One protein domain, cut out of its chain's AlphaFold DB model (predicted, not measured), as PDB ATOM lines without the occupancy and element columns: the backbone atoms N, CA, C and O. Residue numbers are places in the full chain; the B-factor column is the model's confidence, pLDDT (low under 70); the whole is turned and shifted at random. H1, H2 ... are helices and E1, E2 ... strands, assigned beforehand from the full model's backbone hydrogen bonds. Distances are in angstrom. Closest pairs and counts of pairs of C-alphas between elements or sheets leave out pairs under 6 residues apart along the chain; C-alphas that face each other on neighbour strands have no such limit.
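What this domain is: This is residues 146 to 255, 297 to 318 and 334 to 355 of the 434 residues of the protein "4Fe-4S binding domain protein" of Eggerthella sp. CAG:368 (UniProt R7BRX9). Helix H2 sits among H1, H4 and H6, which run the same way as it does, and a small sheet of three strands lies beside this group with H1 over one of its faces. The long helix H5 lies on the outside next to H1, and short H3 sits near the beginning of H4. The printed part has 154 residues, with named elements in the order H1, E1, E2, H2, E3, H3, H4, H5, H6; the sheet order is E2, E1, E3, all parallel. The class is mostly helix, and the whole is compact and rounded, with a radius of gyration of the C-alphas of 15.6 A and spans of 46 by 36 by 31 A.

How they stand to each other: H1, residues 149 to 160, and H2, residues 195 to 204, are the hubs and touch at Leu 149 and Phe 197, their closest C-alphas, 7.3 A apart, with a shallow tilt of 21 degrees, the same way. H1 is on the sheet of E2, residues 184 to 187, E1, residues 166 to 170, and E3, residues 208 to 210, making two layers, a helix on one face of a sheet. Its height is 10.1 A over a local plane fitted to just 6 C-alphas; it lies over E2 and E1 and runs along the strands, at 18 degrees to E1 on the local plane. N 185 and O 167 are 2.7 A apart, and N 168 and O 209 are 2.8 A apart, both within hydrogen-bond range. E2, H2 and E3 form a split strand-helix-strand unit, with E1 between its strands and a right-handed crossover. H2 touches H4, residues 226 to 242, at a steep tilt of 45 degrees; the closest C-alphas, of Pro 195 and Ala 234, are 4.3 A apart. H2 touches H6, residues 339 to 350, at a shallow tilt of 25 degrees; the closest C-alphas, of Cys 200 and Ala 347, are 4.3 A apart. H3, residues 214 to 218, touches H4, with the C-alphas of Cys 217 and Gln 228 closest at 5.6 A. H1 and H5, residues 298 to 318, only just touch, with 3 pairs of C-alphas within 8 A, the closest those of Asp 151 and Glu 308, 6.7 A apart. In the six helices every O i to N i+4 pair is within hydrogen-bond range.

Where its parts are: H1 begins at C-alpha 149 (144.116, 206.424, 150.214) and is 16.5 A long. H4 is 24.5 A long and H5 30.2 A. H6, 16.8 A long, ends at C-alpha 350 (128.331, 208.262, 155.484).

The domain as a whole: The farthest C-alphas, of Gly 177 and Glu 334, are 47.7 A apart. Residues 256 to 296 and 319 to 333 are not printed, with C-alpha gaps of 11.7 A and 14.1 A. The link from E1 to E2 is long, with 13 residues. Residues 298 to 299 are under pLDDT 70.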
ATOM      1  N   ARG A 146     152.614 208.762 145.155       84.44
ATOM      2  CA  ARG A 146     151.738 209.581 144.306       84.44
ATOM      3  C   ARG A 146     150.579 210.186 145.096       84.44
ATOM      4  O   ARG A 146     150.291 211.370 144.957       84.44
ATOM      5  N   VAL A 147     149.871 209.351 145.858       87.12
ATOM      6  CA  VAL A 147     148.592 209.695 146.493       87.12
ATOM      7  C   VAL A 147     148.305 208.751 147.661       87.12
ATOM      8  O   VAL A 147     148.473 207.537 147.532       87.12
ATOM      9  N   THR A 148     147.853 209.278 148.802       90.38
ATOM     10  CA  THR A 148     147.383 208.426 149.909       90.38
ATOM     11  C   THR A 148     145.947 207.954 149.664       90.38
ATOM     12  O   THR A 148     145.204 208.567 148.903       90.38
ATOM     13  N   LEU A 149     145.508 206.884 150.335       93.25
ATOM     14  CA  LEU A 149     144.116 206.424 150.214       93.25
ATOM     15  C   LEU A 149     143.105 207.510 150.625       93.25
ATOM     16  O   LEU A 149     142.060 207.640 149.994       93.25
ATOM     17  N   SER A 150     143.430 208.317 151.638       90.75
ATOM     18  CA  SER A 150     142.589 209.435 152.076       90.75
ATOM     19  C   SER A 150     142.498 210.536 151.020       90.75
ATOM     20  O   SER A 150     141.394 210.974 150.706       90.75
ATOM     21  N   ASP A 151     143.633 210.939 150.435       89.81
ATOM     22  CA  ASP A 151     143.661 211.938 149.355       89.81
ATOM     23  C   ASP A 151     142.846 211.447 148.141       89.81
ATOM     24  O   ASP A 151     142.081 212.205 147.539       89.81
ATOM     25  N   LEU A 152     142.932 210.148 147.835       93.00
ATOM     26  CA  LEU A 152     142.166 209.532 146.758       93.00
ATOM     27  C   LEU A 152     140.651 209.563 147.023       93.00
ATOM     28  O   LEU A 152     139.878 209.846 146.106       93.00
ATOM     29  N   ILE A 153     140.215 209.324 148.266       95.56
ATOM     30  CA  ILE A 153     138.807 209.486 148.660       95.56
ATOM     31  C   ILE A 153     138.361 210.948 148.526       95.56
ATOM     32  O   ILE A 153     137.290 211.191 147.974       95.56
ATOM     33  N   GLU A 154     139.170 211.926 148.944       91.69
ATOM     34  CA  GLU A 154     138.836 213.351 148.762       91.69
ATOM     35  C   GLU A 154     138.671 213.717 147.276       91.69
ATOM     36  O   GLU A 154     137.763 214.469 146.899       91.69
ATOM     37  N   ARG A 155     139.520 213.161 146.401       90.88
ATOM     38  CA  ARG A 155     139.382 213.317 144.946       90.88
ATOM     39  C   ARG A 155     138.059 212.735 144.446       90.88
ATOM     40  O   ARG A 155     137.366 213.398 143.672       90.88
ATOM     41  N   ILE A 156     137.692 211.537 144.898       94.38
ATOM     42  CA  ILE A 156     136.432 210.866 144.540       94.38
ATOM     43  C   ILE A 156     135.225 211.689 144.993       94.38
ATOM     44  O   ILE A 156     134.315 211.934 144.202       94.38
ATOM     45  N   GLU A 157     135.241 212.201 146.219       93.06
ATOM     46  CA  GLU A 157     134.193 213.087 146.736       93.06
ATOM     47  C   GLU A 157     134.076 214.373 145.917       93.06
ATOM     48  O   GLU A 157     132.967 214.840 145.647       93.06
ATOM     49  N   SER A 158     135.199 214.917 145.436       88.31
ATOM     50  CA  SER A 158     135.154 216.053 144.518       88.31
ATOM     51  C   SER A 158     134.494 215.707 143.180       88.31
ATOM     52  O   SER A 158     133.885 216.611 142.605       88.31
ATOM     53  N   ILE A 159     134.631 214.483 142.661       88.94
ATOM     54  CA  ILE A 159     133.957 214.040 141.425       88.94
ATOM     55  C   ILE A 159     132.454 213.874 141.697       88.94
ATOM     56  O   ILE A 159     131.628 214.424 140.966       88.94
ATOM     57  N   ILE A 160     132.095 213.224 142.809       91.06
ATOM     58  CA  ILE A 160     130.701 213.040 143.244       91.06
ATOM     59  C   ILE A 160     130.002 214.394 143.441       91.06
ATOM     60  O   ILE A 160     128.875 214.579 142.988       91.06
ATOM     61  N   GLY A 161     130.679 215.381 144.039       87.56
ATOM     62  CA  GLY A 161     130.155 216.744 144.210       87.56
ATOM     63  C   GLY A 161     129.944 217.512 142.895       87.56
ATOM     64  O   GLY A 161     129.215 218.510 142.849       87.56
ATOM     65  N   MET A 162     130.547 217.050 141.794       83.31
ATOM     66  CA  MET A 162     130.237 217.529 140.443       83.31
ATOM     67  C   MET A 162     129.031 216.818 139.816       83.31
ATOM     68  O   MET A 162     128.618 217.225 138.738       83.31
ATOM     69  N   ASN A 163     128.425 215.847 140.513       84.00
ATOM     70  CA  ASN A 163     127.364 214.952 140.034       84.00
ATOM     71  C   ASN A 163     127.793 214.065 138.848       84.00
ATOM     72  O   ASN A 163     126.944 213.511 138.144       84.00
ATOM     73  N   ASP A 164     129.102 213.896 138.658       83.75
ATOM     74  CA  ASP A 164     129.644 212.983 137.663       83.75
ATOM     75  C   ASP A 164     129.695 211.555 138.245       83.75
ATOM     76  O   ASP A 164     129.984 211.377 139.434       83.75
ATOM     77  N   PRO A 165     129.424 210.515 137.438       91.88
ATOM     78  CA  PRO A 165     129.741 209.140 137.815       91.88
ATOM     79  C   PRO A 165     131.250 208.971 138.007       91.88
ATOM     80  O   PRO A 165     132.032 209.614 137.307       91.88
ATOM     81  N   VAL A 166     131.658 208.088 138.912       95.44
ATOM     82  CA  VAL A 166     133.068 207.762 139.163       95.44
ATOM     83  C   VAL A 166     133.363 206.405 138.544       95.44
ATOM     84  O   VAL A 166     132.673 205.432 138.842       95.44
ATOM     85  N   TYR A 167     134.384 206.337 137.699       96.56
ATOM     86  CA  TYR A 167     134.836 205.085 137.098       96.56
ATOM     87  C   TYR A 167     136.163 204.673 137.715       96.56
ATOM     88  O   TYR A 167     137.023 205.516 137.942       96.56
ATOM     89  N   PHE A 168     136.343 203.385 137.961       97.25
ATOM     90  CA  PHE A 168     137.573 202.810 138.484       97.25
ATOM     91  C   PHE A 168     138.151 201.843 137.468       97.25
ATOM     92  O   PHE A 168     137.433 201.049 136.863       97.25
ATOM     93  N   THR A 169     139.465 201.889 137.312       96.06
ATOM     94  CA  THR A 169     140.215 200.888 136.560       96.06
ATOM     95  C   THR A 169     141.648 200.823 137.083       96.06
ATOM     96  O   THR A 169     142.003 201.549 138.018       96.06
ATOM     97  N   CYS A 170     142.483 199.958 136.511       94.44
ATOM     98  CA  CYS A 170     143.905 199.947 136.820       94.44
ATOM     99  C   CYS A 170     144.779 200.277 135.613       94.44
ATOM    100  O   CYS A 170     144.355 200.215 134.464       94.44
ATOM    101  N   ASN A 171     146.034 200.591 135.905       92.62
ATOM    102  CA  ASN A 171     147.066 200.878 134.924       92.62
ATOM    103  C   ASN A 171     147.202 199.851 133.795       92.62
ATOM    104  O   ASN A 171     147.397 200.259 132.657       92.62
ATOM    105  N   ASP A 172     147.103 198.550 134.087       92.06
ATOM    106  CA  ASP A 172     147.259 197.506 133.058       92.06
ATOM    107  C   ASP A 172     146.040 197.396 132.124       92.06
ATOM    108  O   ASP A 172     146.115 196.699 131.119       92.06
ATOM    109  N   HIS A 173     144.932 198.081 132.430       91.50
ATOM    110  CA  HIS A 173     143.749 198.159 131.562       91.50
ATOM    111  C   HIS A 173     143.741 199.413 130.678       91.50
ATOM    112  O   HIS A 173     142.797 199.622 129.918       91.50
ATOM    113  N   LEU A 174     144.770 200.263 130.775       90.06
ATOM    114  CA  LEU A 174     144.915 201.435 129.921       90.06
ATOM    115  C   LEU A 174     145.873 201.135 128.772       90.06
ATOM    116  O   LEU A 174     147.054 200.857 128.981       90.06
ATOM    117  N   PHE A 175     145.367 201.235 127.548       83.81
ATOM    118  CA  PHE A 175     146.171 201.053 126.345       83.81
ATOM    119  C   PHE A 175     147.007 202.307 126.038       83.81
ATOM    120  O   PHE A 175     146.587 203.424 126.355       83.81
ATOM    121  N   PRO A 176     148.187 202.168 125.404       82.88
ATOM    122  CA  PRO A 176     148.994 203.315 124.997       82.88
ATOM    123  C   PRO A 176     148.198 204.314 124.145       82.88
ATOM    124  O   PRO A 176     147.528 203.927 123.192       82.88
ATOM    125  N   GLY A 177     148.294 205.600 124.486       80.75
ATOM    126  CA  GLY A 177     147.580 206.681 123.797       80.75
ATOM    127  C   GLY A 177     146.149 206.927 124.287       80.75
ATOM    128  O   GLY A 177     145.563 207.929 123.894       80.75
ATOM    129  N   PHE A 178     145.612 206.076 125.165       84.75
ATOM    130  CA  PHE A 178     144.319 206.311 125.800       84.75
ATOM    131  C   PHE A 178     144.440 207.387 126.887       84.75
ATOM    132  O   PHE A 178     145.243 207.251 127.816       84.75
ATOM    133  N   GLU A 179     143.618 208.436 126.807       85.56
ATOM    134  CA  GLU A 179     143.530 209.479 127.836       85.56
ATOM    135  C   GLU A 179     142.234 209.324 128.648       85.56
ATOM    136  O   GLU A 179     141.167 209.736 128.186       85.56
ATOM    137  N   PRO A 180     142.280 208.784 129.882       88.94
ATOM    138  CA  PRO A 180     141.081 208.643 130.698       88.94
ATOM    139  C   PRO A 180     140.423 209.994 130.993       88.94
ATOM    140  O   PRO A 180     141.097 210.998 131.252       88.94
ATOM    141  N   HIS A 181     139.093 210.018 131.011       87.81
ATOM    142  CA  HIS A 181     138.347 211.195 131.438       87.81
ATOM    143  C   HIS A 181     138.644 211.532 132.914       87.81
ATOM    144  O   HIS A 181     139.019 210.683 133.719       87.81
ATOM    145  N   THR A 182     138.433 212.788 133.311       84.19
ATOM    146  CA  THR A 182     138.764 213.296 134.662       84.19
ATOM    147  C   THR A 182     138.008 212.618 135.814       84.19
ATOM    148  O   THR A 182     138.438 212.696 136.964       84.19
ATOM    149  N   ASN A 183     136.901 211.937 135.512       89.88
ATOM    150  CA  ASN A 183     136.112 211.150 136.462       89.88
ATOM    151  C   ASN A 183     136.534 209.668 136.529       89.88
ATOM    152  O   ASN A 183     135.893 208.883 137.231       89.88
ATOM    153  N   VAL A 184     137.589 209.287 135.803       93.06
ATOM    154  CA  VAL A 184     138.212 207.967 135.882       93.06
ATOM    155  C   VAL A 184     139.331 208.008 136.919       93.06
ATOM    156  O   VAL A 184     140.256 208.822 136.859       93.06
ATOM    157  N   VAL A 185     139.244 207.110 137.888       94.25
ATOM    158  CA  VAL A 185     140.251 206.852 138.907       94.25
ATOM    159  C   VAL A 185     141.084 205.658 138.461       94.25
ATOM    160  O   VAL A 185     140.614 204.521 138.440       94.25
ATOM    161  N   VAL A 186     142.339 205.934 138.115       94.12
ATOM    162  CA  VAL A 186     143.303 204.919 137.692       94.12
ATOM    163  C   VAL A 186     144.152 204.500 138.888       94.12
ATOM    164  O   VAL A 186     144.901 205.297 139.466       94.12
ATOM    165  N   LEU A 187     144.009 203.237 139.281       95.19
ATOM    166  CA  LEU A 187     144.760 202.624 140.371       95.19
ATOM    167  C   LEU A 187     146.010 201.895 139.841       95.19
ATOM    168  O   LEU A 187     145.954 201.318 138.754       95.19
ATOM    169  N   PRO A 188     147.105 201.796 140.622       94.25
ATOM    170  CA  PRO A 188     148.248 200.949 140.258       94.25
ATOM    171  C   PRO A 188     147.844 199.490 139.993       94.25
ATOM    172  O   PRO A 188     148.357 198.850 139.070       94.25
ATOM    173  N   CYS A 189     146.891 199.007 140.797       94.81
ATOM    174  CA  CYS A 189     146.172 197.744 140.706       94.81
ATOM    175  C   CYS A 189     144.831 197.909 141.443       94.81
ATOM    176  O   CYS A 189     144.752 198.681 142.398       94.81
ATOM    177  N   LEU A 190     143.792 197.156 141.068       95.81
ATOM    178  CA  LEU A 190     142.546 197.117 141.848       95.81
ATOM    179  C   LEU A 190     142.760 196.541 143.259       95.81
ATOM    180  O   LEU A 190     142.082 196.945 144.196       95.81
ATOM    181  N   ALA A 191     143.752 195.661 143.428       96.44
ATOM    182  CA  ALA A 191     144.161 195.117 144.724       96.44
ATOM    183  C   ALA A 191     145.026 196.089 145.554       96.44
ATOM    184  O   ALA A 191     145.458 195.743 146.650       96.44
ATOM    185  N   ALA A 192     145.304 197.301 145.053       96.69
ATOM    186  CA  ALA A 192     146.056 198.321 145.789       96.69
ATOM    187  C   ALA A 192     145.194 199.120 146.782       96.69
ATOM    188  O   ALA A 192     145.712 200.003 147.467       96.69
ATOM    189  N   VAL A 193     143.890 198.837 146.850       97.44
ATOM    190  CA  VAL A 193     142.954 199.497 147.761       97.44
ATOM    191  C   VAL A 193     142.203 198.463 148.618       97.44
ATOM    192  O   VAL A 193     141.835 197.401 148.113       97.44
ATOM    193  N   PRO A 194     141.997 198.741 149.917       97.75
ATOM    194  CA  PRO A 194     141.399 197.801 150.864       97.75
ATOM    195  C   PRO A 194     139.852 197.805 150.830       97.75
ATOM    196  O   PRO A 194     139.258 198.745 150.294       97.75
ATOM    197  N   PRO A 195     139.172 196.823 151.459       97.31
ATOM    198  CA  PRO A 195     137.713 196.830 151.621       97.31
ATOM    199  C   PRO A 195     137.155 198.138 152.206       97.31
ATOM    200  O   PRO A 195     136.126 198.639 151.762       97.31
ATOM    201  N   GLU A 196     137.857 198.738 153.168       97.19
ATOM    202  CA  GLU A 196     137.468 199.984 153.833       97.19
ATOM    203  C   GLU A 196     137.378 201.156 152.842       97.19
ATOM    204  O   GLU A 196     136.497 202.006 152.958       97.19
ATOM    205  N   PHE A 197     138.248 201.174 151.825       98.00
ATOM    206  CA  PHE A 197     138.195 202.157 150.744       98.00
ATOM    207  C   PHE A 197     136.940 201.962 149.888       98.00
ATOM    208  O   PHE A 197     136.208 202.919 149.629       98.00
ATOM    209  N   TRP A 198     136.646 200.724 149.486       97.75
ATOM    210  CA  TRP A 198     135.445 200.424 148.704       97.75
ATOM    211  C   TRP A 198     134.160 200.690 149.491       97.75
ATOM    212  O   TRP A 198     133.205 201.223 148.929       97.75
ATOM    213  N   ALA A 199     134.152 200.424 150.798       96.75
ATOM    214  CA  ALA A 199     133.037 200.759 151.675       96.75
ATOM    215  C   ALA A 199     132.797 202.279 151.735       96.75
ATOM    216  O   ALA A 199     131.647 202.718 151.658       96.75
ATOM    217  N   CYS A 200     133.855 203.104 151.786       96.62
ATOM    218  CA  CYS A 200     133.711 204.559 151.638       96.62
ATOM    219  C   CYS A 200     133.040 204.931 150.310       96.62
ATOM    220  O   CYS A 200     132.135 205.762 150.298       96.62
ATOM    221  N   VAL A 201     133.460 204.323 149.196       97.25
ATOM    222  CA  VAL A 201     132.905 204.621 147.865       97.25
ATOM    223  C   VAL A 201     131.424 204.230 147.779       97.25
ATOM    224  O   VAL A 201     130.597 205.060 147.395       97.25
ATOM    225  N   LEU A 202     131.073 203.006 148.184       96.25
ATOM    226  CA  LEU A 202     129.708 202.460 148.108       96.25
ATOM    227  C   LEU A 202     128.709 203.181 149.028       96.25
ATOM    228  O   LEU A 202     127.517 203.276 148.715       96.25
ATOM    229  N   THR A 203     129.186 203.711 150.156       95.94
ATOM    230  CA  THR A 203     128.370 204.544 151.057       95.94
ATOM    231  C   THR A 203     128.246 205.988 150.574       95.94
ATOM    232  O   THR A 203     127.255 206.639 150.893       95.94
ATOM    233  N   ALA A 204     129.202 206.487 149.782       94.75
ATOM    234  CA  ALA A 204     129.195 207.857 149.272       94.75
ATOM    235  C   ALA A 204     128.378 208.037 147.979       94.75
ATOM    236  O   ALA A 204     127.841 209.120 147.742       94.75
ATOM    237  N   THR A 205     128.290 207.024 147.108       94.12
ATOM    238  CA  THR A 205     127.591 207.156 145.817       94.12
ATOM    239  C   THR A 205     127.069 205.829 145.262       94.12
ATOM    240  O   THR A 205     127.656 204.774 145.467       94.12
ATOM    241  N   LYS A 206     125.977 205.899 144.487       92.88
ATOM    242  CA  LYS A 206     125.457 204.790 143.656       92.88
ATOM    243  C   LYS A 206     125.982 204.800 142.225       92.88
ATOM    244  O   LYS A 206     125.690 203.897 141.455       92.88
ATOM    245  N   LYS A 207     126.714 205.848 141.843       94.00
ATOM    246  CA  LYS A 207     127.227 206.055 140.482       94.00
ATOM    247  C   LYS A 207     128.718 205.710 140.405       94.00
ATOM    248  O   LYS A 207     129.486 206.480 139.833       94.00
ATOM    249  N   ALA A 208     129.120 204.614 141.044       95.31
ATOM    250  CA  ALA A 208     130.479 204.086 141.001       95.31
ATOM    251  C   ALA A 208     130.521 202.853 140.092       95.31
ATOM    252  O   ALA A 208     129.728 201.928 140.269       95.31
ATOM    253  N   TYR A 209     131.440 202.859 139.132       96.56
ATOM    254  CA  TYR A 209     131.552 201.833 138.100       96.56
ATOM    255  C   TYR A 209     132.969 201.274 138.043       96.56
ATOM    256  O   TYR A 209     133.930 202.037 138.124       96.56
ATOM    257  N   LEU A 210     133.113 199.961 137.897       96.25
ATOM    258  CA  LEU A 210     134.410 199.286 137.828       96.25
ATOM    259  C   LEU A 210     134.629 198.665 136.451       96.25
ATOM    260  O   LEU A 210     133.792 197.902 135.981       96.25
ATOM    261  N   TYR A 211     135.780 198.940 135.845       94.88
ATOM    262  CA  TYR A 211     136.257 198.259 134.645       94.88
ATOM    263  C   TYR A 211     137.522 197.440 134.971       94.88
ATOM    264  O   TYR A 211     138.575 198.014 135.273       94.88
ATOM    265  N   CYS A 212     137.422 196.108 134.902       92.62
ATOM    266  CA  CYS A 212     138.538 195.149 134.768       92.62
ATOM    267  C   CYS A 212     138.055 194.011 133.869       92.62
ATOM    268  O   CYS A 212     136.903 193.587 133.965       92.62
ATOM    269  N   ASP A 213     138.956 193.510 133.031       88.12
ATOM    270  CA  ASP A 213     138.803 192.234 132.351       88.12
ATOM    271  C   ASP A 213     139.418 191.137 133.248       88.12
ATOM    272  O   ASP A 213     140.642 191.116 133.450       88.12
ATOM    273  N   PRO A 214     138.607 190.208 133.796       81.81
ATOM    274  CA  PRO A 214     139.094 189.148 134.677       81.81
ATOM    275  C   PRO A 214     140.212 188.299 134.052       81.81
ATOM    276  O   PRO A 214     141.095 187.812 134.758       81.81
ATOM    277  N   MET A 215     140.227 188.138 132.725       82.25
ATOM    278  CA  MET A 215     141.258 187.347 132.048       82.25
ATOM    279  C   MET A 215     142.637 188.012 132.131       82.25
ATOM    280  O   MET A 215     143.641 187.319 132.315       82.25
ATOM    281  N   TYR A 216     142.690 189.345 132.060       83.81
ATOM    282  CA  TYR A 216     143.923 190.113 132.270       83.81
ATOM    283  C   TYR A 216     144.326 190.120 133.741       83.81
ATOM    284  O   TYR A 216     145.507 189.980 134.065       83.81
ATOM    285  N   CYS A 217     143.342 190.257 134.631       88.00
ATOM    286  CA  CYS A 217     143.552 190.306 136.072       88.00
ATOM    287  C   CYS A 217     144.206 188.991 136.601       88.00
ATOM    288  O   CYS A 217     145.151 189.066 137.389       88.00
ATOM    289  N   ASN A 218     143.819 187.807 136.098       86.06
ATOM    290  CA  ASN A 218     144.384 186.501 136.502       86.06
ATOM    291  C   ASN A 218     145.847 186.246 136.093       86.06
ATOM    292  O   ASN A 218     146.551 185.501 136.768       86.06
ATOM    293  N   ASN A 219     146.312 186.834 134.989       86.69
ATOM    294  CA  ASN A 219     147.668 186.626 134.460       86.69
ATOM    295  C   ASN A 219     148.457 187.937 134.385       86.69
ATOM    296  O   ASN A 219     149.321 188.116 133.526       86.69
ATOM    297  N   CYS A 220     148.144 188.878 135.275       92.62
ATOM    298  CA  CYS A 220     148.736 190.203 135.255       92.62
ATOM    299  C   CYS A 220     150.254 190.123 135.527       92.62
ATOM    300  O   CYS A 220     150.648 189.719 136.626       92.62
ATOM    301  N   PRO A 221     151.128 190.564 134.600       90.69
ATOM    302  CA  PRO A 221     152.579 190.513 134.804       90.69
ATOM    303  C   PRO A 221     153.038 191.455 135.927       90.69
ATOM    304  O   PRO A 221     154.040 191.202 136.592       90.69
ATOM    305  N   THR A 222     152.286 192.530 136.173       93.56
ATOM    306  CA  THR A 222     152.585 193.510 137.219       93.56
ATOM    307  C   THR A 222     152.205 192.976 138.602       93.56
ATOM    308  O   THR A 222     153.005 193.032 139.541       93.56
ATOM    309  N   ALA A 223     150.967 192.505 138.753       94.38
ATOM    310  CA  ALA A 223     150.350 192.234 140.050       94.38
ATOM    311  C   ALA A 223     150.299 190.738 140.412       94.38
ATOM    312  O   ALA A 223     149.990 190.397 141.552       94.38
ATOM    313  N   GLY A 224     150.649 189.858 139.473       92.56
ATOM    314  CA  GLY A 224     150.613 188.413 139.655       92.56
ATOM    315  C   GLY A 224     149.190 187.849 139.788       92.56
ATOM    316  O   GLY A 224     148.212 188.596 139.856       92.56
ATOM    317  N   PRO A 225     149.062 186.514 139.861       90.38
ATOM    318  CA  PRO A 225     147.765 185.830 139.845       90.38
ATOM    319  C   PRO A 225     146.938 186.042 141.119       90.38
ATOM    320  O   PRO A 225     145.714 185.951 141.095       90.38
ATOM    321  N   LEU A 226     147.582 186.367 142.246       90.88
ATOM    322  CA  LEU A 226     146.888 186.615 143.511       90.88
ATOM    323  C   LEU A 226     146.052 187.907 143.482       90.88
ATOM    324  O   LEU A 226     145.105 188.045 144.258       90.88
ATOM    325  N   ALA A 227     146.375 188.846 142.586       93.38
ATOM    326  CA  ALA A 227     145.713 190.142 142.505       93.38
ATOM    327  C   ALA A 227     144.196 190.016 142.336       93.38
ATOM    328  O   ALA A 227     143.462 190.756 142.992       93.38
ATOM    329  N   GLN A 228     143.736 189.062 141.515       93.81
ATOM    330  CA  GLN A 228     142.311 188.845 141.295       93.81
ATOM    331  C   GLN A 228     141.578 188.483 142.584       93.81
ATOM    332  O   GLN A 228     140.611 189.143 142.957       93.81
ATOM    333  N   ASN A 229     142.093 187.496 143.311       94.00
ATOM    334  CA  ASN A 229     141.489 187.062 144.566       94.00
ATOM    335  C   ASN A 229     141.471 188.190 145.605       94.00
ATOM    336  O   ASN A 229     140.482 188.353 146.313       94.00
ATOM    337  N   LEU A 230     142.536 188.996 145.673       95.31
ATOM    338  CA  LEU A 230     142.634 190.098 146.631       95.31
ATOM    339  C   LEU A 230     141.615 191.208 146.362       95.31
ATOM    340  O   LEU A 230     140.937 191.635 147.296       95.31
ATOM    341  N   TYR A 231     141.492 191.685 145.116       95.75
ATOM    342  CA  TYR A 231     140.540 192.763 144.838       95.75
ATOM    343  C   TYR A 231     139.094 192.262 144.900       95.75
ATOM    344  O   TYR A 231     138.240 192.993 145.397       95.75
ATOM    345  N   THR A 232     138.813 191.035 144.442       95.69
ATOM    346  CA  THR A 232     137.464 190.457 144.526       95.69
ATOM    347  C   THR A 232     137.054 190.299 145.983       95.69
ATOM    348  O   THR A 232     136.005 190.800 146.368       95.69
ATOM    349  N   HIS A 233     137.928 189.744 146.828       96.38
ATOM    350  CA  HIS A 233     137.675 189.667 148.265       96.38
ATOM    351  C   HIS A 233     137.437 191.051 148.887       96.38
ATOM    352  O   HIS A 233     136.540 191.206 149.717       96.38
ATOM    353  N   ALA A 234     138.204 192.069 148.483       97.31
ATOM    354  CA  ALA A 234     138.023 193.427 148.987       97.31
ATOM    355  C   ALA A 234     136.674 194.043 148.579       97.31
ATOM    356  O   ALA A 234     136.027 194.686 149.409       97.31
ATOM    357  N   LEU A 235     136.246 193.833 147.332       96.56
ATOM    358  CA  LEU A 235     134.940 194.274 146.843       96.56
ATOM    359  C   LEU A 235     133.811 193.527 147.548       96.56
ATOM    360  O   LEU A 235     132.917 194.173 148.081       96.56
ATOM    361  N   ASP A 236     133.864 192.199 147.608       96.50
ATOM    362  CA  ASP A 236     132.839 191.373 148.252       96.50
ATOM    363  C   ASP A 236     132.675 191.745 149.723       96.50
ATOM    364  O   ASP A 236     131.567 192.028 150.165       96.50
ATOM    365  N   THR A 237     133.786 191.888 150.448       95.69
ATOM    366  CA  THR A 237     133.775 192.339 151.845       95.69
ATOM    367  C   THR A 237     133.087 193.700 151.989       95.69
ATOM    368  O   THR A 237     132.226 193.874 152.850       95.69
ATOM    369  N   ALA A 238     133.412 194.666 151.125       95.81
ATOM    370  CA  ALA A 238     132.791 195.988 151.160       95.81
ATOM    371  C   ALA A 238     131.298 195.959 150.793       95.81
ATOM    372  O   ALA A 238     130.499 196.682 151.393       95.81
ATOM    373  N   GLN A 239     130.903 195.122 149.833       95.25
ATOM    374  CA  GLN A 239     129.502 194.930 149.455       95.25
ATOM    375  C   GLN A 239     128.711 194.302 150.610       95.25
ATOM    376  O   GLN A 239     127.650 194.812 150.969       95.25
ATOM    377  N   THR A 240     129.267 193.283 151.275       94.12
ATOM    378  CA  THR A 240     128.690 192.672 152.481       94.12
ATOM    379  C   THR A 240     128.532 193.691 153.605       94.12
ATOM    380  O   THR A 240     127.456 193.795 154.188       94.12
ATOM    381  N   TRP A 241     129.570 194.484 153.888       93.88
ATOM    382  CA  TRP A 241     129.524 195.510 154.934       93.88
ATOM    383  C   TRP A 241     128.474 196.584 154.669       93.88
ATOM    384  O   TRP A 241     127.839 197.074 155.599       93.88
ATOM    385  N   THR A 242     128.308 196.989 153.411       94.12
ATOM    386  CA  THR A 242     127.461 198.136 153.056       94.12
ATOM    387  C   THR A 242     126.035 197.751 152.663       94.12
ATOM    388  O   THR A 242     125.141 198.610 152.706       94.12
ATOM    389  N   GLY A 243     125.813 196.485 152.299       92.75
ATOM    390  CA  GLY A 243     124.585 195.990 151.674       92.75
ATOM    391  C   GLY A 243     124.376 196.520 150.251       92.75
ATOM    392  O   GLY A 243     123.247 196.549 149.771       92.75
ATOM    393  N   GLU A 244     125.433 197.011 149.606       93.00
ATOM    394  CA  GLU A 244     125.390 197.640 148.286       93.00
ATOM    395  C   GLU A 244     126.188 196.819 147.286       93.00
ATOM    396  O   GLU A 244     127.209 196.247 147.646       93.00
ATOM    397  N   ALA A 245     125.753 196.798 146.028       91.62
ATOM    398  CA  ALA A 245     126.474 196.119 144.958       91.62
ATOM    399  C   ALA A 245     127.317 197.106 144.144       91.62
ATOM    400  O   ALA A 245     126.878 198.219 143.836       91.62
ATOM    401  N   PHE A 246     128.513 196.679 143.751       90.62
ATOM    402  CA  PHE A 246     129.326 197.399 142.780       90.62
ATOM    403  C   PHE A 246     128.800 197.135 141.366       90.62
ATOM    404  O   PHE A 246     128.410 196.016 141.033       90.62
ATOM    405  N   THR A 247     128.796 198.159 140.512       92.69
ATOM    406  CA  THR A 247     128.400 198.000 139.107       92.69
ATOM    407  C   THR A 247     129.637 197.869 138.226       92.69
ATOM    408  O   THR A 247     130.542 198.701 138.292       92.69
ATOM    409  N   PHE A 248     129.679 196.839 137.383       93.75
ATOM    410  CA  PHE A 248     130.723 196.694 136.370       93.75
ATOM    411  C   PHE A 248     130.376 197.513 135.123       93.75
ATOM    412  O   PHE A 248     129.208 197.636 134.756       93.75
ATOM    413  N   SER A 249     131.393 198.103 134.502       93.38
ATOM    414  CA  SER A 249     131.284 198.830 133.237       93.38
ATOM    415  C   SER A 249     131.992 198.055 132.138       93.38
ATOM    416  O   SER A 249     133.084 197.540 132.360       93.38
ATOM    417  N   ASP A 250     131.412 198.065 130.940       90.75
ATOM    418  CA  ASP A 250     132.010 197.477 129.737       90.75
ATOM    419  C   ASP A 250     132.951 198.449 129.003       90.75
ATOM    420  O   ASP A 250     133.601 198.082 128.027       90.75
ATOM    421  N   PHE A 251     133.031 199.707 129.452       90.62
ATOM    422  CA  PHE A 251     133.896 200.727 128.856       90.62
ATOM    423  C   PHE A 251     134.537 201.642 129.907       90.62
ATOM    424  O   PHE A 251     134.039 201.791 131.028       90.62
ATOM    425  N   ILE A 252     135.629 202.300 129.512       92.06
ATOM    426  CA  ILE A 252     136.278 203.369 130.273       92.06
ATOM    427  C   ILE A 252     135.980 204.695 129.557       92.06
ATOM    428  O   ILE A 252     136.263 204.801 128.365       92.06
ATOM    429  N   PRO A 253     135.431 205.717 130.240       90.44
ATOM    430  CA  PRO A 253     135.252 207.032 129.635       90.44
ATOM    431  C   PRO A 253     136.590 207.655 129.231       90.44
ATOM    432  O   PRO A 253     137.487 207.827 130.061       90.44
ATOM    433  N   GLU A 254     136.705 208.035 127.964       87.38
ATOM    434  CA  GLU A 254     137.865 208.740 127.426       87.38
ATOM    435  C   GLU A 254     137.642 210.256 127.465       87.38
ATOM    436  O   GLU A 254     136.514 210.762 127.434       87.38
ATOM    437  N   LYS A 255     138.730 211.012 127.562       80.81
ATOM    438  CA  LYS A 255     138.693 212.465 127.489       80.81
ATOM    439  C   LYS A 255     138.383 212.898 126.056       80.81
ATOM    440  O   LYS A 255     139.227 212.832 125.170       80.81
ATOM    441  N   SER A 297     140.394 222.316 131.682       70.56
ATOM    442  CA  SER A 297     141.702 222.985 131.676       70.56
ATOM    443  C   SER A 297     142.817 222.051 132.140       70.56
ATOM    444  O   SER A 297     142.909 221.723 133.322       70.56
ATOM    445  N   ARG A 298     143.722 221.700 131.217       66.19
ATOM    446  CA  ARG A 298     144.939 220.924 131.510       66.19
ATOM    447  C   ARG A 298     145.767 221.547 132.643       66.19
ATOM    448  O   ARG A 298     146.110 220.854 133.587       66.19
ATOM    449  N   ALA A 299     145.965 222.866 132.614       69.06
ATOM    450  CA  ALA A 299     146.700 223.586 133.655       69.06
ATOM    451  C   ALA A 299     146.047 223.480 135.048       69.06
ATOM    452  O   ALA A 299     146.740 223.436 136.062       69.06
ATOM    453  N   VAL A 300     144.709 223.438 135.121       71.25
ATOM    454  CA  VAL A 300     144.006 223.256 136.402       71.25
ATOM    455  C   VAL A 300     144.153 221.822 136.903       71.25
ATOM    456  O   VAL A 300     144.365 221.635 138.098       71.25
ATOM    457  N   GLN A 301     144.074 220.829 136.015       71.38
ATOM    458  CA  GLN A 301     144.283 219.420 136.369       71.38
ATOM    459  C   GLN A 301     145.704 219.184 136.897       71.38
ATOM    460  O   GLN A 301     145.857 218.704 138.015       71.38
ATOM    461  N   GLU A 302     146.725 219.655 136.177       75.38
ATOM    462  CA  GLU A 302     148.132 219.557 136.597       75.38
ATOM    463  C   GLU A 302     148.381 220.250 137.951       75.38
ATOM    464  O   GLU A 302     149.100 219.736 138.810       75.38
ATOM    465  N   PHE A 303     147.746 221.403 138.199       77.81
ATOM    466  CA  PHE A 303     147.828 222.076 139.499       77.81
ATOM    467  C   PHE A 303     147.180 221.263 140.631       77.81
ATOM    468  O   PHE A 303     147.730 221.200 141.734       77.81
ATOM    469  N   LEU A 304     146.015 220.656 140.386       75.12
ATOM    470  CA  LEU A 304     145.324 219.824 141.376       75.12
ATOM    471  C   LEU A 304     146.127 218.566 141.705       75.12
ATOM    472  O   LEU A 304     146.289 218.271 142.888       75.12
ATOM    473  N   GLU A 305     146.681 217.898 140.694       76.75
ATOM    474  CA  GLU A 305     147.563 216.737 140.863       76.75
ATOM    475  C   GLU A 305     148.821 217.109 141.657       76.75
ATOM    476  O   GLU A 305     149.174 216.439 142.628       76.75
ATOM    477  N   ARG A 306     149.460 218.242 141.337       80.31
ATOM    478  CA  ARG A 306     150.617 218.735 142.100       80.31
ATOM    479  C   ARG A 306     150.266 219.034 143.558       80.31
ATOM    480  O   ARG A 306     151.061 218.755 144.456       80.31
ATOM    481  N   LYS A 307     149.083 219.603 143.806       79.50
ATOM    482  CA  LYS A 307     148.594 219.881 145.163       79.50
ATOM    483  C   LYS A 307     148.298 218.589 145.929       79.50
ATOM    484  O   LYS A 307     148.625 218.510 147.108       79.50
ATOM    485  N   GLU A 308     147.675 217.606 145.285       79.75
ATOM    486  CA  GLU A 308     147.412 216.271 145.839       79.75
ATOM    487  C   GLU A 308     148.722 215.588 146.241       79.75
ATOM    488  O   GLU A 308     148.892 215.222 147.401       79.75
ATOM    489  N   ARG A 309     149.699 215.562 145.334       81.12
ATOM    490  CA  ARG A 309     151.023 215.002 145.603       81.12
ATOM    491  C   ARG A 309     151.735 215.687 146.769       81.12
ATOM    492  O   ARG A 309     152.258 215.015 147.649       81.12
ATOM    493  N   MET A 310     151.715 217.020 146.822       80.62
ATOM    494  CA  MET A 310     152.323 217.766 147.930       80.62
ATOM    495  C   MET A 310     151.674 217.421 149.281       80.62
ATOM    496  O   MET A 310     152.368 217.347 150.296       80.62
ATOM    497  N   ARG A 311     150.354 217.188 149.312       81.88
ATOM    498  CA  ARG A 311     149.669 216.721 150.527       81.88
ATOM    499  C   ARG A 311     150.078 215.302 150.894       81.88
ATOM    500  O   ARG A 311     150.375 215.069 152.063       81.88
ATOM    501  N   ALA A 312     150.141 214.396 149.920       81.00
ATOM    502  CA  ALA A 312     150.558 213.017 150.144       81.00
ATOM    503  C   ALA A 312     151.981 212.953 150.720       81.00
ATOM    504  O   ALA A 312     152.192 212.350 151.773       81.00
ATOM    505  N   GLU A 313     152.932 213.660 150.105       83.62
ATOM    506  CA  GLU A 313     154.313 213.776 150.588       83.62
ATOM    507  C   GLU A 313     154.372 214.398 151.993       83.62
ATOM    508  O   GLU A 313     155.088 213.899 152.863       83.62
ATOM    509  N   GLY A 314     153.578 215.444 152.255       81.06
ATOM    510  CA  GLY A 314     153.476 216.065 153.579       81.06
ATOM    511  C   GLY A 314     152.911 215.126 154.651       81.06
ATOM    512  O   GLY A 314     153.423 215.098 155.771       81.06
ATOM    513  N   ASN A 315     151.894 214.329 154.313       78.44
ATOM    514  CA  ASN A 315     151.327 213.314 155.197       78.44
ATOM    515  C   ASN A 315     152.363 212.224 155.486       78.44
ATOM    516  O   ASN A 315     152.686 212.001 156.646       78.44
ATOM    517  N   ILE A 316     152.963 211.626 154.454       83.31
ATOM    518  CA  ILE A 316     154.010 210.603 154.596       83.31
ATOM    519  C   ILE A 316     155.183 211.109 155.443       83.31
ATOM    520  O   ILE A 316     155.667 210.400 156.323       83.31
ATOM    521  N   ARG A 317     155.634 212.349 155.217       81.88
ATOM    522  CA  ARG A 317     156.721 212.950 155.994       81.88
ATOM    523  C   ARG A 317     156.352 213.101 157.469       81.88
ATOM    524  O   ARG A 317     157.154 212.723 158.317       81.88
ATOM    525  N   ARG A 318     155.143 213.586 157.772       77.44
ATOM    526  CA  ARG A 318     154.624 213.676 159.149       77.44
ATOM    527  C   ARG A 318     154.569 212.300 159.820       77.44
ATOM    528  O   ARG A 318     154.873 212.168 161.003       77.44
ATOM    529  N   GLU A 334     151.275 207.367 172.376       76.12
ATOM    530  CA  GLU A 334     150.492 208.036 171.348       76.12
ATOM    531  C   GLU A 334     149.281 207.169 170.965       76.12
ATOM    532  O   GLU A 334     149.424 206.085 170.397       76.12
ATOM    533  N   GLN A 335     148.078 207.651 171.277       84.62
ATOM    534  CA  GLN A 335     146.841 207.080 170.755       84.62
ATOM    535  C   GLN A 335     146.693 207.489 169.297       84.62
ATOM    536  O   GLN A 335     146.574 208.678 168.988       84.62
ATOM    537  N   ARG A 336     146.703 206.512 168.389       82.69
ATOM    538  CA  ARG A 336     146.676 206.810 166.957       82.69
ATOM    539  C   ARG A 336     145.664 205.978 166.203       82.69
ATOM    540  O   ARG A 336     145.726 204.753 166.168       82.69
ATOM    541  N   LEU A 337     144.819 206.688 165.467       89.81
ATOM    542  CA  LEU A 337     143.924 206.105 164.485       89.81
ATOM    543  C   LEU A 337     144.681 205.770 163.191       89.81
ATOM    544  O   LEU A 337     145.293 206.649 162.573       89.81
ATOM    545  N   TRP A 338     144.626 204.510 162.769       93.38
ATOM    546  CA  TRP A 338     145.333 204.026 161.579       93.38
ATOM    547  C   TRP A 338     144.554 204.309 160.278       93.38
ATOM    548  O   TRP A 338     143.330 204.466 160.330       93.38
ATOM    549  N   PRO A 339     145.223 204.421 159.112       93.12
ATOM    550  CA  PRO A 339     144.592 204.845 157.858       93.12
ATOM    551  C   PRO A 339     143.362 204.025 157.443       93.12
ATOM    552  O   PRO A 339     142.304 204.613 157.209       93.12
ATOM    553  N   ARG A 340     143.432 202.691 157.419       95.19
ATOM    554  CA  ARG A 340     142.267 201.843 157.100       95.19
ATOM    555  C   ARG A 340     141.108 202.040 158.067       95.19
ATOM    556  O   ARG A 340     139.959 202.152 157.649       95.19
ATOM    557  N   ARG A 341     141.408 202.187 159.356       95.12
ATOM    558  CA  ARG A 341     140.391 202.481 160.367       95.12
ATOM    559  C   ARG A 341     139.732 203.848 160.149       95.12
ATOM    560  O   ARG A 341     138.521 203.958 160.326       95.12
ATOM    561  N   LYS A 342     140.480 204.869 159.705       95.00
ATOM    562  CA  LYS A 342     139.914 206.174 159.296       95.00
ATOM    563  C   LYS A 342     138.917 206.015 158.149       95.00
ATOM    564  O   LYS A 342     137.849 206.620 158.194       95.00
ATOM    565  N   LEU A 343     139.246 205.195 157.148       96.50
ATOM    566  CA  LEU A 343     138.345 204.899 156.031       96.50
ATOM    567  C   LEU A 343     137.074 204.188 156.520       96.50
ATOM    568  O   LEU A 343     135.968 204.627 156.213       96.50
ATOM    569  N   LEU A 344     137.205 203.163 157.364       95.31
ATOM    570  CA  LEU A 344     136.043 202.470 157.927       95.31
ATOM    571  C   LEU A 344     135.117 203.427 158.695       95.31
ATOM    572  O   LEU A 344     133.917 203.465 158.435       95.31
ATOM    573  N   LEU A 345     135.672 204.257 159.586       95.00
ATOM    574  CA  LEU A 345     134.899 205.258 160.330       95.00
ATOM    575  C   LEU A 345     134.233 206.285 159.406       95.00
ATOM    576  O   LEU A 345     133.109 206.712 159.669       95.00
ATOM    577  N   LYS A 346     134.880 206.655 158.297       95.44
ATOM    578  CA  LYS A 346     134.279 207.522 157.280       95.44
ATOM    579  C   LYS A 346     133.102 206.847 156.569       95.44
ATOM    580  O   LYS A 346     132.067 207.483 156.393       95.44
ATOM    581  N   ALA A 347     133.217 205.566 156.215       95.50
ATOM    582  CA  ALA A 347     132.107 204.805 155.638       95.50
ATOM    583  C   ALA A 347     130.910 204.725 156.606       95.50
ATOM    584  O   ALA A 347     129.770 204.959 156.202       95.50
ATOM    585  N   LEU A 348     131.173 204.488 157.897       94.94
ATOM    586  CA  LEU A 348     130.149 204.510 158.948       94.94
ATOM    587  C   LEU A 348     129.518 205.898 159.100       94.94
ATOM    588  O   LEU A 348     128.303 206.001 159.215       94.94
ATOM    589  N   SER A 349     130.307 206.971 159.027       94.00
ATOM    590  CA  SER A 349     129.778 208.340 159.054       94.00
ATOM    591  C   SER A 349     128.869 208.643 157.859       94.00
ATOM    592  O   SER A 349     127.908 209.395 158.013       94.00
ATOM    593  N   ASN A 350     129.157 208.083 156.681       92.88
ATOM    594  CA  ASN A 350     128.331 208.262 155.484       92.88
ATOM    595  C   ASN A 350     127.009 207.484 155.575       92.88
ATOM    596  O   ASN A 350     125.980 207.961 155.093       92.88
ATOM    597  N   LYS A 351     127.022 206.291 156.183       94.00
ATOM    598  CA  LYS A 351     125.838 205.433 156.329       94.00
ATOM    599  C   LYS A 351     125.817 204.750 157.709       94.00
ATOM    600  O   LYS A 351     126.094 203.555 157.786       94.00
ATOM    601  N   PRO A 352     125.424 205.454 158.792       93.62
ATOM    602  CA  PRO A 352     125.466 204.901 160.152       93.62
ATOM    603  C   PRO A 352     124.643 203.623 160.339       93.62
ATOM    604  O   PRO A 352     124.966 202.795 161.181       93.62
ATOM    605  N   SER A 353     123.610 203.415 159.517       91.94
ATOM    606  CA  SER A 353     122.752 202.229 159.581       91.94
ATOM    607  C   SER A 353     123.465 200.907 159.283       91.94
ATOM    608  O   SER A 353     122.923 199.860 159.625       91.94
ATOM    609  N   ILE A 354     124.658 200.920 158.674       92.25
ATOM    610  CA  ILE A 354     125.435 199.688 158.456       92.25
ATOM    611  C   ILE A 354     126.208 199.252 159.703       92.25
ATOM    612  O   ILE A 354     126.693 198.124 159.742       92.25
ATOM    613  N   ALA A 355     126.317 200.120 160.718       92.00
ATOM    614  CA  ALA A 355     127.139 199.877 161.898       92.00
ATOM    615  C   ALA A 355     126.756 198.596 162.647       92.00
ATOM    616  O   ALA A 355     127.635 197.999 163.252       92.00
TER     617      ALA A 355